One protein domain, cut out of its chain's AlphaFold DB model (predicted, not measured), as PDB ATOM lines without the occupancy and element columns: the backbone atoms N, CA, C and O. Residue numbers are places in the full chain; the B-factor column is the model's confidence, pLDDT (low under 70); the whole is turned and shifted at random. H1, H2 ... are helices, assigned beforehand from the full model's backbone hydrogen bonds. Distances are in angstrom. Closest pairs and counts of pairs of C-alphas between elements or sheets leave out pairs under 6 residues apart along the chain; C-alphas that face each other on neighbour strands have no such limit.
ATOM      1  N   GLU A  31     453.749 406.055 475.256       90.81
ATOM      2  CA  GLU A  31     452.695 405.139 475.699       90.81
ATOM      3  C   GLU A  31     451.502 405.137 474.736       90.81
ATOM      4  O   GLU A  31     450.903 404.092 474.482       90.81
ATOM      5  N   VAL A  32     451.166 406.304 474.178       90.75
ATOM      6  CA  VAL A  32     450.094 406.449 473.185       90.75
ATOM      7  C   VAL A  32     450.524 405.811 471.866       90.75
ATOM      8  O   VAL A  32     449.737 405.088 471.259       90.75
ATOM      9  N   GLU A  33     451.778 406.004 471.458       90.69
ATOM     10  CA  GLU A  33     452.317 405.401 470.236       90.69
ATOM     11  C   GLU A  33     452.283 403.863 470.287       90.69
ATOM     12  O   GLU A  33     451.823 403.214 469.345       90.69
ATOM     13  N   VAL A  34     452.713 403.266 471.403       91.56
ATOM     14  CA  VAL A  34     452.688 401.806 471.587       91.56
ATOM     15  C   VAL A  34     451.252 401.285 471.676       91.56
ATOM     16  O   VAL A  34     450.925 400.291 471.027       91.56
ATOM     17  N   MET A  35     450.364 401.973 472.405       93.44
ATOM     18  CA  MET A  35     448.945 401.605 472.487       93.44
ATOM     19  C   MET A  35     448.313 401.475 471.101       93.44
ATOM     20  O   MET A  35     447.600 400.504 470.850       93.44
ATOM     21  N   VAL A  36     448.549 402.431 470.197       91.38
ATOM     22  CA  VAL A  36     447.893 402.439 468.881       91.38
ATOM     23  C   VAL A  36     448.228 401.183 468.074       91.38
ATOM     24  O   VAL A  36     447.372 400.677 467.350       91.38
ATOM     25  N   ARG A  37     449.430 400.624 468.247       90.50
ATOM     26  CA  ARG A  37     449.833 399.366 467.601       90.50
ATOM     27  C   ARG A  37     449.004 398.177 468.089       90.50
ATOM     28  O   ARG A  37     448.698 397.305 467.292       90.50
ATOM     29  N   HIS A  38     448.603 398.168 469.359       90.00
ATOM     30  CA  HIS A  38     447.823 397.080 469.959       90.00
ATOM     31  C   HIS A  38     446.304 397.260 469.832       90.00
ATOM     32  O   HIS A  38     445.564 396.282 469.862       90.00
ATOM     33  N   VAL A  39     445.817 398.495 469.681       89.75
ATOM     34  CA  VAL A  39     444.377 398.780 469.549       89.75
ATOM     35  C   VAL A  39     443.833 398.400 468.166       89.75
ATOM     36  O   VAL A  39     442.644 398.114 468.051       89.75
ATOM     37  N   LYS A  40     444.673 398.371 467.121       85.00
ATOM     38  CA  LYS A  40     444.254 398.048 465.741       85.00
ATOM     39  C   LYS A  40     443.621 396.659 465.612       85.00
ATOM     40  O   LYS A  40     442.645 396.518 464.880       85.00
ATOM     41  N   ASP A  41     444.139 395.685 466.352       84.75
ATOM     42  CA  ASP A  41     443.691 394.287 466.320       84.75
ATOM     43  C   ASP A  41     442.704 393.948 467.450       84.75
ATOM     44  O   ASP A  41     442.297 392.797 467.612       84.75
ATOM     45  N   LEU A  42     442.315 394.944 468.251       90.25
ATOM     46  CA  LEU A  42     441.458 394.745 469.410       90.25
ATOM     47  C   LEU A  42     439.977 394.792 469.030       90.25
ATOM     48  O   LEU A  42     439.509 395.704 468.342       90.25
ATOM     49  N   ASP A  43     439.201 393.847 469.551       91.69
ATOM     50  CA  ASP A  43     437.760 393.862 469.371       91.69
ATOM     51  C   ASP A  43     437.106 395.054 470.104       91.69
ATOM     52  O   ASP A  43     437.560 395.551 471.142       91.69
ATOM     53  N   LYS A  44     435.987 395.534 469.551       92.19
ATOM     54  CA  LYS A  44     435.299 396.725 470.067       92.19
ATOM     55  C   LYS A  44     434.764 396.533 471.487       92.19
ATOM     56  O   LYS A  44     434.584 397.522 472.199       92.19
ATOM     57  N   GLU A  45     434.442 395.305 471.884       93.56
ATOM     58  CA  GLU A  45     433.868 395.028 473.197       93.56
ATOM     59  C   GLU A  45     434.942 395.130 474.283       93.56
ATOM     60  O   GLU A  45     434.771 395.880 475.248       93.56
ATOM     61  N   THR A  46     436.074 394.461 474.087       93.56
ATOM     62  CA  THR A  46     437.248 394.532 474.955       93.56
ATOM     63  C   THR A  46     437.769 395.959 475.032       93.56
ATOM     64  O   THR A  46     437.988 396.464 476.134       93.56
ATOM     65  N   PHE A  47     437.849 396.675 473.903       93.81
ATOM     66  CA  PHE A  47     438.231 398.090 473.905       93.81
ATOM     67  C   PHE A  47     437.312 398.941 474.797       93.81
ATOM     68  O   PHE A  47     437.788 399.727 475.616       93.81
ATOM     69  N   ARG A  48     435.986 398.756 474.711       95.31
ATOM     70  CA  ARG A  48     435.026 399.466 475.580       95.31
ATOM     71  C   ARG A  48     435.198 399.106 477.054       95.31
ATOM     72  O   ARG A  48     435.063 399.991 477.897       95.31
ATOM     73  N   LYS A  49     435.468 397.838 477.381       96.00
ATOM     74  CA  LYS A  49     435.722 397.404 478.767       96.00
ATOM     75  C   LYS A  49     436.984 398.066 479.323       96.00
ATOM     76  O   LYS A  49     436.936 398.614 480.422       96.00
ATOM     77  N   ILE A  50     438.064 398.099 478.541       95.81
ATOM     78  CA  ILE A  50     439.308 398.789 478.908       95.81
ATOM     79  C   ILE A  50     439.047 400.281 479.114       95.81
ATOM     80  O   ILE A  50     439.418 400.826 480.150       95.81
ATOM     81  N   LEU A  51     438.348 400.933 478.183       95.88
ATOM     82  CA  LEU A  51     438.039 402.357 478.287       95.88
ATOM     83  C   LEU A  51     437.237 402.677 479.557       95.88
ATOM     84  O   LEU A  51     437.546 403.644 480.245       95.88
ATOM     85  N   LYS A  52     436.253 401.841 479.914       96.19
ATOM     86  CA  LYS A  52     435.502 401.978 481.173       96.19
ATOM     87  C   LYS A  52     436.406 401.865 482.402       96.19
ATOM     88  O   LYS A  52     436.254 402.659 483.324       96.19
ATOM     89  N   ALA A  53     437.338 400.910 482.417       96.50
ATOM     90  CA  ALA A  53     438.297 400.766 483.511       96.50
ATOM     91  C   ALA A  53     439.227 401.988 483.614       96.50
ATOM     92  O   ALA A  53     439.455 402.503 484.702       96.50
ATOM     93  N   VAL A  54     439.707 402.507 482.482       96.50
ATOM     94  CA  VAL A  54     440.553 403.709 482.439       96.50
ATOM     95  C   VAL A  54     439.803 404.946 482.934       96.50
ATOM     96  O   VAL A  54     440.339 405.697 483.743       96.50
ATOM     97  N   VAL A  55     438.560 405.154 482.487       95.12
ATOM     98  CA  VAL A  55     437.715 406.259 482.970       95.12
ATOM     99  C   VAL A  55     437.460 406.119 484.468       95.12
ATOM    100  O   VAL A  55     437.623 407.092 485.194       95.12
ATOM    101  N   GLY A  56     437.167 404.910 484.955       95.75
ATOM    102  CA  GLY A  56     437.022 404.664 486.388       95.75
ATOM    103  C   GLY A  56     438.278 405.035 487.182       95.75
ATOM    104  O   GLY A  56     438.171 405.692 488.214       95.75
ATOM    105  N   ALA A  57     439.466 404.698 486.676       94.75
ATOM    106  CA  ALA A  57     440.730 405.074 487.304       94.75
ATOM    107  C   ALA A  57     440.958 406.598 487.301       94.75
ATOM    108  O   ALA A  57     441.439 407.146 488.290       94.75
ATOM    109  N   LEU A  58     440.579 407.299 486.225       93.50
ATOM    110  CA  LEU A  58     440.626 408.769 486.151       93.50
ATOM    111  C   LEU A  58     439.648 409.437 487.127       93.50
ATOM    112  O   LEU A  58     439.935 410.515 487.636       93.50
ATOM    113  N   GLU A  59     438.527 408.780 487.422       93.81
ATOM    114  CA  GLU A  59     437.566 409.179 488.457       93.81
ATOM    115  C   GLU A  59     438.015 408.788 489.882       93.81
ATOM    116  O   GLU A  59     437.297 409.054 490.845       93.81
ATOM    117  N   GLY A  60     439.182 408.150 490.041       94.19
ATOM    118  CA  GLY A  60     439.729 407.737 491.338       94.19
ATOM    119  C   GLY A  60     439.173 406.418 491.887       94.19
ATOM    120  O   GLY A  60     439.353 406.124 493.068       94.19
ATOM    121  N   LYS A  61     438.494 405.613 491.063       95.69
ATOM    122  CA  LYS A  61     437.970 404.294 491.454       95.69
ATOM    123  C   LYS A  61     439.069 403.232 491.415       95.69
ATOM    124  O   LYS A  61     439.993 403.294 490.606       95.69
ATOM    125  N   ASP A  62     438.922 402.196 492.242       94.44
ATOM    126  CA  ASP A  62     439.747 400.994 492.131       94.44
ATOM    127  C   ASP A  62     439.269 400.129 490.957       94.44
ATOM    128  O   ASP A  62     438.156 399.603 490.957       94.44
ATOM    129  N   CYS A  63     440.115 399.990 489.938       93.81
ATOM    130  CA  CYS A  63     439.813 399.220 488.733       93.81
ATOM    131  C   CYS A  63     440.606 397.911 488.630       93.81
ATOM    132  O   CYS A  63     440.556 397.262 487.586       93.81
ATOM    133  N   ARG A  64     441.315 397.488 489.690       93.69
ATOM    134  CA  ARG A  64     442.138 396.264 489.672       93.69
ATOM    135  C   ARG A  64     441.333 395.027 489.287       93.69
ATOM    136  O   ARG A  64     441.785 394.239 488.462       93.69
ATOM    137  N   GLU A  65     440.133 394.883 489.840       94.62
ATOM    138  CA  GLU A  65     439.272 393.736 489.539       94.62
ATOM    139  C   GLU A  65     438.741 393.780 488.102       94.62
ATOM    140  O   GLU A  65     438.782 392.779 487.392       94.62
ATOM    141  N   ALA A  66     438.345 394.960 487.618       93.50
ATOM    142  CA  ALA A  66     437.921 395.133 486.231       93.50
ATOM    143  C   ALA A  66     439.041 394.760 485.242       93.50
ATOM    144  O   ALA A  66     438.784 394.078 484.253       93.50
ATOM    145  N   VAL A  67     440.286 395.156 485.529       94.12
ATOM    146  CA  VAL A  67     441.455 394.806 484.706       94.12
ATOM    147  C   VAL A  67     441.719 393.299 484.724       94.12
ATOM    148  O   VAL A  67     441.952 392.725 483.663       94.12
ATOM    149  N   LYS A  68     441.614 392.636 485.884       94.38
ATOM    150  CA  LYS A  68     441.742 391.170 485.977       94.38
ATOM    151  C   LYS A  68     440.682 390.445 485.152       94.38
ATOM    152  O   LYS A  68     441.021 389.540 484.396       94.38
ATOM    153  N   VAL A  69     439.419 390.858 485.258       94.56
ATOM    154  CA  VAL A  69     438.325 390.263 484.480       94.56
ATOM    155  C   VAL A  69     438.568 390.453 482.984       94.56
ATOM    156  O   VAL A  69     438.386 389.514 482.217       94.56
ATOM    157  N   ILE A  70     439.020 391.633 482.549       93.75
ATOM    158  CA  ILE A  70     439.382 391.861 481.142       93.75
ATOM    159  C   ILE A  70     440.477 390.885 480.716       93.75
ATOM    160  O   ILE A  70     440.297 390.203 479.715       93.75
ATOM    161  N   GLN A  71     441.555 390.778 481.496       93.00
ATOM    162  CA  GLN A  71     442.690 389.899 481.213       93.00
ATOM    163  C   GLN A  71     442.286 388.422 481.093       93.00
ATOM    164  O   GLN A  71     442.822 387.710 480.255       93.00
ATOM    165  N   GLN A  72     441.325 387.960 481.895       92.56
ATOM    166  CA  GLN A  72     440.819 386.583 481.837       92.56
ATOM    167  C   GLN A  72     439.937 386.299 480.613       92.56
ATOM    168  O   GLN A  72     439.795 385.147 480.219       92.56
ATOM    169  N   ASN A  73     439.323 387.332 480.030       90.38
ATOM    170  CA  ASN A  73     438.352 387.207 478.939       90.38
ATOM    171  C   ASN A  73     438.912 387.651 477.577       90.38
ATOM    172  O   ASN A  73     438.156 387.786 476.616       90.38
ATOM    173  N   THR A  74     440.215 387.913 477.485       88.75
ATOM    174  CA  THR A  74     440.885 388.372 476.266       88.75
ATOM    175  C   THR A  74     442.111 387.514 475.973       88.75
ATOM    176  O   THR A  74     442.671 386.887 476.867       88.75
ATOM    177  N   SER A  75     442.549 387.495 474.717       88.75
ATOM    178  CA  SER A  75     443.798 386.851 474.295       88.75
ATOM    179  C   SER A  75     445.032 387.745 474.463       88.75
ATOM    180  O   SER A  75     446.143 387.312 474.160       88.75
ATOM    181  N   LEU A  76     444.858 388.990 474.925       89.75
ATOM    182  CA  LEU A  76     445.962 389.918 475.159       89.75
ATOM    183  C   LEU A  76     446.884 389.429 476.281       89.75
ATOM    184  O   LEU A  76     446.432 389.017 477.351       89.75
ATOM    185  N   SER A  77     448.192 389.581 476.076       91.94
ATOM    186  CA  SER A  77     449.156 389.408 477.162       91.94
ATOM    187  C   SER A  77     448.996 390.510 478.218       91.94
ATOM    188  O   SER A  77     448.484 391.602 477.948       91.94
ATOM    189  N   GLN A  78     449.485 390.255 479.436       90.94
ATOM    190  CA  GLN A  78     449.491 391.261 480.506       90.94
ATOM    191  C   GLN A  78     450.220 392.546 480.085       90.94
ATOM    192  O   GLN A  78     449.803 393.652 480.432       90.94
ATOM    193  N   GLU A  79     451.304 392.392 479.331       92.69
ATOM    194  CA  GLU A  79     452.116 393.493 478.832       92.69
ATOM    195  C   GLU A  79     451.344 394.331 477.803       92.69
ATOM    196  O   GLU A  79     451.238 395.548 477.954       92.69
ATOM    197  N   GLN A  80     450.700 393.683 476.824       92.25
ATOM    198  CA  GLN A  80     449.860 394.355 475.825       92.25
ATOM    199  C   GLN A  80     448.716 395.129 476.481       92.25
ATOM    200  O   GLN A  80     448.492 396.299 476.171       92.25
ATOM    201  N   LEU A  81     448.015 394.498 477.427       94.19
ATOM    202  CA  LEU A  81     446.941 395.144 478.173       94.19
ATOM    203  C   LEU A  81     447.456 396.358 478.962       94.19
ATOM    204  O   LEU A  81     446.804 397.402 478.976       94.19
ATOM    205  N   SER A  82     448.645 396.254 479.562       94.19
ATOM    206  CA  SER A  82     449.280 397.357 480.291       94.19
ATOM    207  C   SER A  82     449.620 398.530 479.370       94.19
ATOM    208  O   SER A  82     449.323 399.672 479.722       94.19
ATOM    209  N   PHE A  83     450.165 398.273 478.175       94.69
ATOM    210  CA  PHE A  83     450.421 399.324 477.186       94.69
ATOM    211  C   PHE A  83     449.137 400.015 476.734       94.69
ATOM    212  O   PHE A  83     449.097 401.245 476.669       94.69
ATOM    213  N   ILE A  84     448.072 399.250 476.476       95.31
ATOM    214  CA  ILE A  84     446.789 399.824 476.062       95.31
ATOM    215  C   ILE A  84     446.214 400.709 477.173       95.31
ATOM    216  O   ILE A  84     445.812 401.842 476.910       95.31
ATOM    217  N   ILE A  85     446.205 400.221 478.417       95.62
ATOM    218  CA  ILE A  85     445.715 400.979 479.575       95.62
ATOM    219  C   ILE A  85     446.542 402.253 479.777       95.62
ATOM    220  O   ILE A  85     445.965 403.326 479.942       95.62
ATOM    221  N   ALA A  86     447.874 402.163 479.740       95.38
ATOM    222  CA  ALA A  86     448.763 403.305 479.950       95.38
ATOM    223  C   ALA A  86     448.598 404.380 478.866       95.38
ATOM    224  O   ALA A  86     448.507 405.573 479.182       95.38
ATOM    225  N   GLY A  87     448.509 403.968 477.598       94.81
ATOM    226  CA  GLY A  87     448.265 404.875 476.482       94.81
ATOM    227  C   GLY A  87     446.893 405.534 476.576       94.81
ATOM    228  O   GLY A  87     446.804 406.757 476.498       94.81
ATOM    229  N   ALA A  88     445.834 404.764 476.839       95.12
ATOM    230  CA  ALA A  88     444.474 405.289 476.939       95.12
ATOM    231  C   ALA A  88     444.321 406.235 478.137       95.12
ATOM    232  O   ALA A  88     443.712 407.299 478.018       95.12
ATOM    233  N   TYR A  89     444.922 405.886 479.276       95.69
ATOM    234  CA  TYR A  89     444.958 406.740 480.458       95.69
ATOM    235  C   TYR A  89     445.675 408.055 480.166       95.69
ATOM    236  O   TYR A  89     445.158 409.120 480.488       95.69
ATOM    237  N   THR A  90     446.842 408.004 479.522       93.81
ATOM    238  CA  THR A  90     447.604 409.206 479.163       93.81
ATOM    239  C   THR A  90     446.833 410.079 478.183       93.81
ATOM    240  O   THR A  90     446.702 411.279 478.419       93.81
ATOM    241  N   LEU A  91     446.262 409.473 477.142       92.69
ATOM    242  CA  LEU A  91     445.465 410.144 476.122       92.69
ATOM    243  C   LEU A  91     444.295 410.908 476.746       92.69
ATOM    244  O   LEU A  91     444.167 412.118 476.557       92.69
ATOM    245  N   LEU A  92     443.480 410.220 477.549       92.31
ATOM    246  CA  LEU A  92     442.338 410.835 478.217       92.31
ATOM    247  C   LEU A  92     442.772 411.847 479.277       92.31
ATOM    248  O   LEU A  92     442.180 412.914 479.368       92.31
ATOM    249  N   ARG A  93     443.827 411.575 480.051       91.62
ATOM    250  CA  ARG A  93     444.331 412.510 481.065       91.62
ATOM    251  C   ARG A  93     444.790 413.827 480.448       91.62
ATOM    252  O   ARG A  93     444.563 414.875 481.042       91.62
ATOM    253  N   VAL A  94     445.463 413.793 479.297       89.62
ATOM    254  CA  VAL A  94     445.892 415.015 478.601       89.62
ATOM    255  C   VAL A  94     444.681 415.739 478.011       89.62
ATOM    256  O   VAL A  94     444.556 416.944 478.205       89.62
ATOM    257  N   ALA A  95     443.749 415.008 477.394       87.94
ATOM    258  CA  ALA A  95     442.512 415.577 476.860       87.94
ATOM    259  C   ALA A  95     441.652 416.260 477.942       87.94
ATOM    260  O   ALA A  95     441.198 417.384 477.757       87.94
ATOM    261  N   LEU A  96     441.478 415.620 479.102       86.94
ATOM    262  CA  LEU A  96     440.661 416.122 480.216       86.94
ATOM    263  C   LEU A  96     441.278 417.317 480.953       86.94
ATOM    264  O   LEU A  96     440.576 418.011 481.684       86.94
ATOM    265  N   ARG A  97     442.582 417.573 480.786       85.94
ATOM    266  CA  ARG A  97     443.229 418.787 481.318       85.94
ATOM    267  C   ARG A  97     442.863 420.033 480.523       85.94
ATOM    268  O   ARG A  97     443.042 421.140 481.028       85.94
ATOM    269  N   LEU A  98     442.398 419.868 479.288       80.62
ATOM    270  CA  LEU A  98     442.006 420.987 478.452       80.62
ATOM    271  C   LEU A  98     440.627 421.505 478.872       80.62
ATOM    272  O   LEU A  98     439.720 420.710 479.129       80.62
ATOM    273  N   PRO A  99     440.423 422.834 478.910       78.19
ATOM    274  CA  PRO A  99     439.096 423.397 479.098       78.19
ATOM    275  C   PRO A  99     438.120 422.833 478.060       78.19
ATOM    276  O   PRO A  99     438.441 422.786 476.870       78.19
ATOM    277  N   VAL A 100     436.905 422.478 478.481       69.75
ATOM    278  CA  VAL A 100     435.863 421.872 477.620       69.75
ATOM    279  C   VAL A 100     435.585 422.704 476.356       69.75
ATOM    280  O   VAL A 100     435.270 422.161 475.303       69.75
ATOM    281  N   LEU A 101     435.764 424.026 476.431       67.19
ATOM    282  CA  LEU A 101     435.584 424.951 475.308       67.19
ATOM    283  C   LEU A 101     436.697 424.872 474.246       67.19
ATOM    284  O   LEU A 101     436.491 425.302 473.111       67.19
ATOM    285  N   THR A 102     437.868 424.338 474.602       68.50
ATOM    286  CA  THR A 102     439.048 424.262 473.724       68.50
ATOM    287  C   THR A 102     439.144 422.931 472.984       68.50
ATOM    288  O   THR A 102     439.448 422.922 471.791       68.50
ATOM    289  N   LEU A 103     438.806 421.812 473.633       74.50
ATOM    290  CA  LEU A 103     438.823 420.492 473.004       74.50
ATOM    291  C   LEU A 103     437.467 420.174 472.362       74.50
ATOM    292  O   LEU A 103     436.670 419.386 472.873       74.50
ATOM    293  N   LYS A 104     437.194 420.799 471.214       81.94
ATOM    294  CA  LYS A 104     436.016 420.454 470.407       81.94
ATOM    295  C   LYS A 104     436.113 418.999 469.947       81.94
ATOM    296  O   LYS A 104     437.183 418.538 469.554       81.94
ATOM    297  N   GLN A 105     434.983 418.295 469.928       82.75
ATOM    298  CA  GLN A 105     434.930 416.882 469.537       82.75
ATOM    299  C   GLN A 105     435.548 416.628 468.151       82.75
ATOM    300  O   GLN A 105     436.239 415.631 467.964       82.75
ATOM    301  N   GLU A 106     435.323 417.530 467.194       84.00
ATOM    302  CA  GLU A 106     435.899 417.416 465.849       84.00
ATOM    303  C   GLU A 106     437.424 417.555 465.858       84.00
ATOM    304  O   GLU A 106     438.107 416.744 465.237       84.00
ATOM    305  N   ALA A 107     437.965 418.484 466.653       81.25
ATOM    306  CA  ALA A 107     439.408 418.620 466.819       81.25
ATOM    307  C   ALA A 107     440.011 417.348 467.427       81.25
ATOM    308  O   ALA A 107     440.929 416.763 466.859       81.25
ATOM    309  N   PHE A 108     439.414 416.840 468.505       85.44
ATOM    310  CA  PHE A 108     439.855 415.595 469.131       85.44
ATOM    311  C   PHE A 108     439.848 414.410 468.154       85.44
ATOM    312  O   PHE A 108     440.796 413.630 468.119       85.44
ATOM    313  N   LYS A 109     438.810 414.277 467.316       85.06
ATOM    314  CA  LYS A 109     438.749 413.231 466.280       85.06
ATOM    315  C   LYS A 109     439.846 413.386 465.229       85.06
ATOM    316  O   LYS A 109     440.369 412.371 464.780       85.06
ATOM    317  N   GLU A 110     440.156 414.608 464.800       85.81
ATOM    318  CA  GLU A 110     441.253 414.867 463.862       85.81
ATOM    319  C   GLU A 110     442.601 414.473 464.460       85.81
ATOM    320  O   GLU A 110     443.323 413.704 463.836       85.81
ATOM    321  N   ASP A 111     442.875 414.872 465.704       85.00
ATOM    322  CA  ASP A 111     444.117 414.512 466.398       85.00
ATOM    323  C   ASP A 111     444.248 412.986 466.562       85.00
ATOM    324  O   ASP A 111     445.333 412.426 466.436       85.00
ATOM    325  N   LEU A 112     443.137 412.270 466.786       87.44
ATOM    326  CA  LEU A 112     443.142 410.802 466.811       87.44
ATOM    327  C   LEU A 112     443.408 410.165 465.439       87.44
ATOM    328  O   LEU A 112     443.917 409.046 465.391       87.44
ATOM    329  N   LYS A 113     443.061 410.824 464.325       85.69
ATOM    330  CA  LYS A 113     443.366 410.314 462.975       85.69
ATOM    331  C   LYS A 113     444.855 410.404 462.659       85.69
ATOM    332  O   LYS A 113     445.343 409.556 461.919       85.69
ATOM    333  N   GLU A 114     445.560 411.378 463.224       83.94
ATOM    334  CA  GLU A 114     447.015 411.527 463.063       83.94
ATOM    335  C   GLU A 114     447.811 410.419 463.761       83.94
ATOM    336  O   GLU A 114     448.967 410.183 463.425       83.94
ATOM    337  N   LEU A 115     447.189 409.692 464.693       81.19
ATOM    338  CA  LEU A 115     447.815 408.554 465.368       81.19
ATOM    339  C   LEU A 115     447.910 407.298 464.485       81.19
ATOM    340  O   LEU A 115     448.512 406.314 464.912       81.19
ATOM    341  N   ARG A 116     447.258 407.285 463.316       64.81
ATOM    342  CA  ARG A 116     446.968 406.068 462.547       64.81
ATOM    343  C   ARG A 116     448.177 405.457 461.844       64.81
ATOM    344  O   ARG A 116     448.919 406.185 461.163       64.81
TER     345      ARG A 116
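Overview. This is residues 31 to 116 of the 116 residues of an uncharacterized protein of Lithobates catesbeianus (UniProt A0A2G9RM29). One long helix, H4, runs through the domain, with H1 crossing it on one side and the helical hairpin of H2 and H3 on another, where H2 packs on H4. Beyond the far end of H4 the chain loops out, with residues 97 to 102 sticking out, and folds back into H5, which touches no helix. The printed part has 86 residues with five named helices, H1 to H5 in that order, and no named strand: all helix. It is compact, with a radius of gyration of the C-alphas of 13.2 A, and spans 39 by 29 by 20 A.

Arrangement. H1, residues 31 to 39, touches H4, residues 78 to 96, at a steep tilt of 59 degrees, opposite ways; their closest C-alphas, Val 32 and Gly 87, are 4.1 A apart. H2, residues 44 to 58, touches H4 at residues 85 to 93 alone, at a steep tilt of 59 degrees, the same way; the closest C-alphas, Val 54 and Tyr 89, are 5.7 A apart. H2 and H3, residues 64 to 72, form a hairpin at a shallow tilt of 17 degrees, opposite ways, with the closest C-alphas, Ala 53 and Ala 66, 6.3 A apart. H4 and H5, residues 105 to 113, are only just apart, at 8.2 A. Every O i to N i+4 pair is within hydrogen-bond range in H2, H3, H4 and H5, and 3 of 5 are in H1.

Along the chain. H1 is 12.1 A long from C-alpha 31 at (452.695, 405.139, 475.699), H2 20.8 A and H3 12.5 A. H4 is 26.4 A long, and H5 is 12.5 A long, ending at C-alpha 113 at (443.366, 410.314, 462.975).

Size, cuts and confidence. The two C-alphas farthest apart, those of Gln 72 and Leu 101, are 39.3 A apart. The printed part has no cut and no long link. The pLDDT is under 70 at residues 100 to 102 and 116.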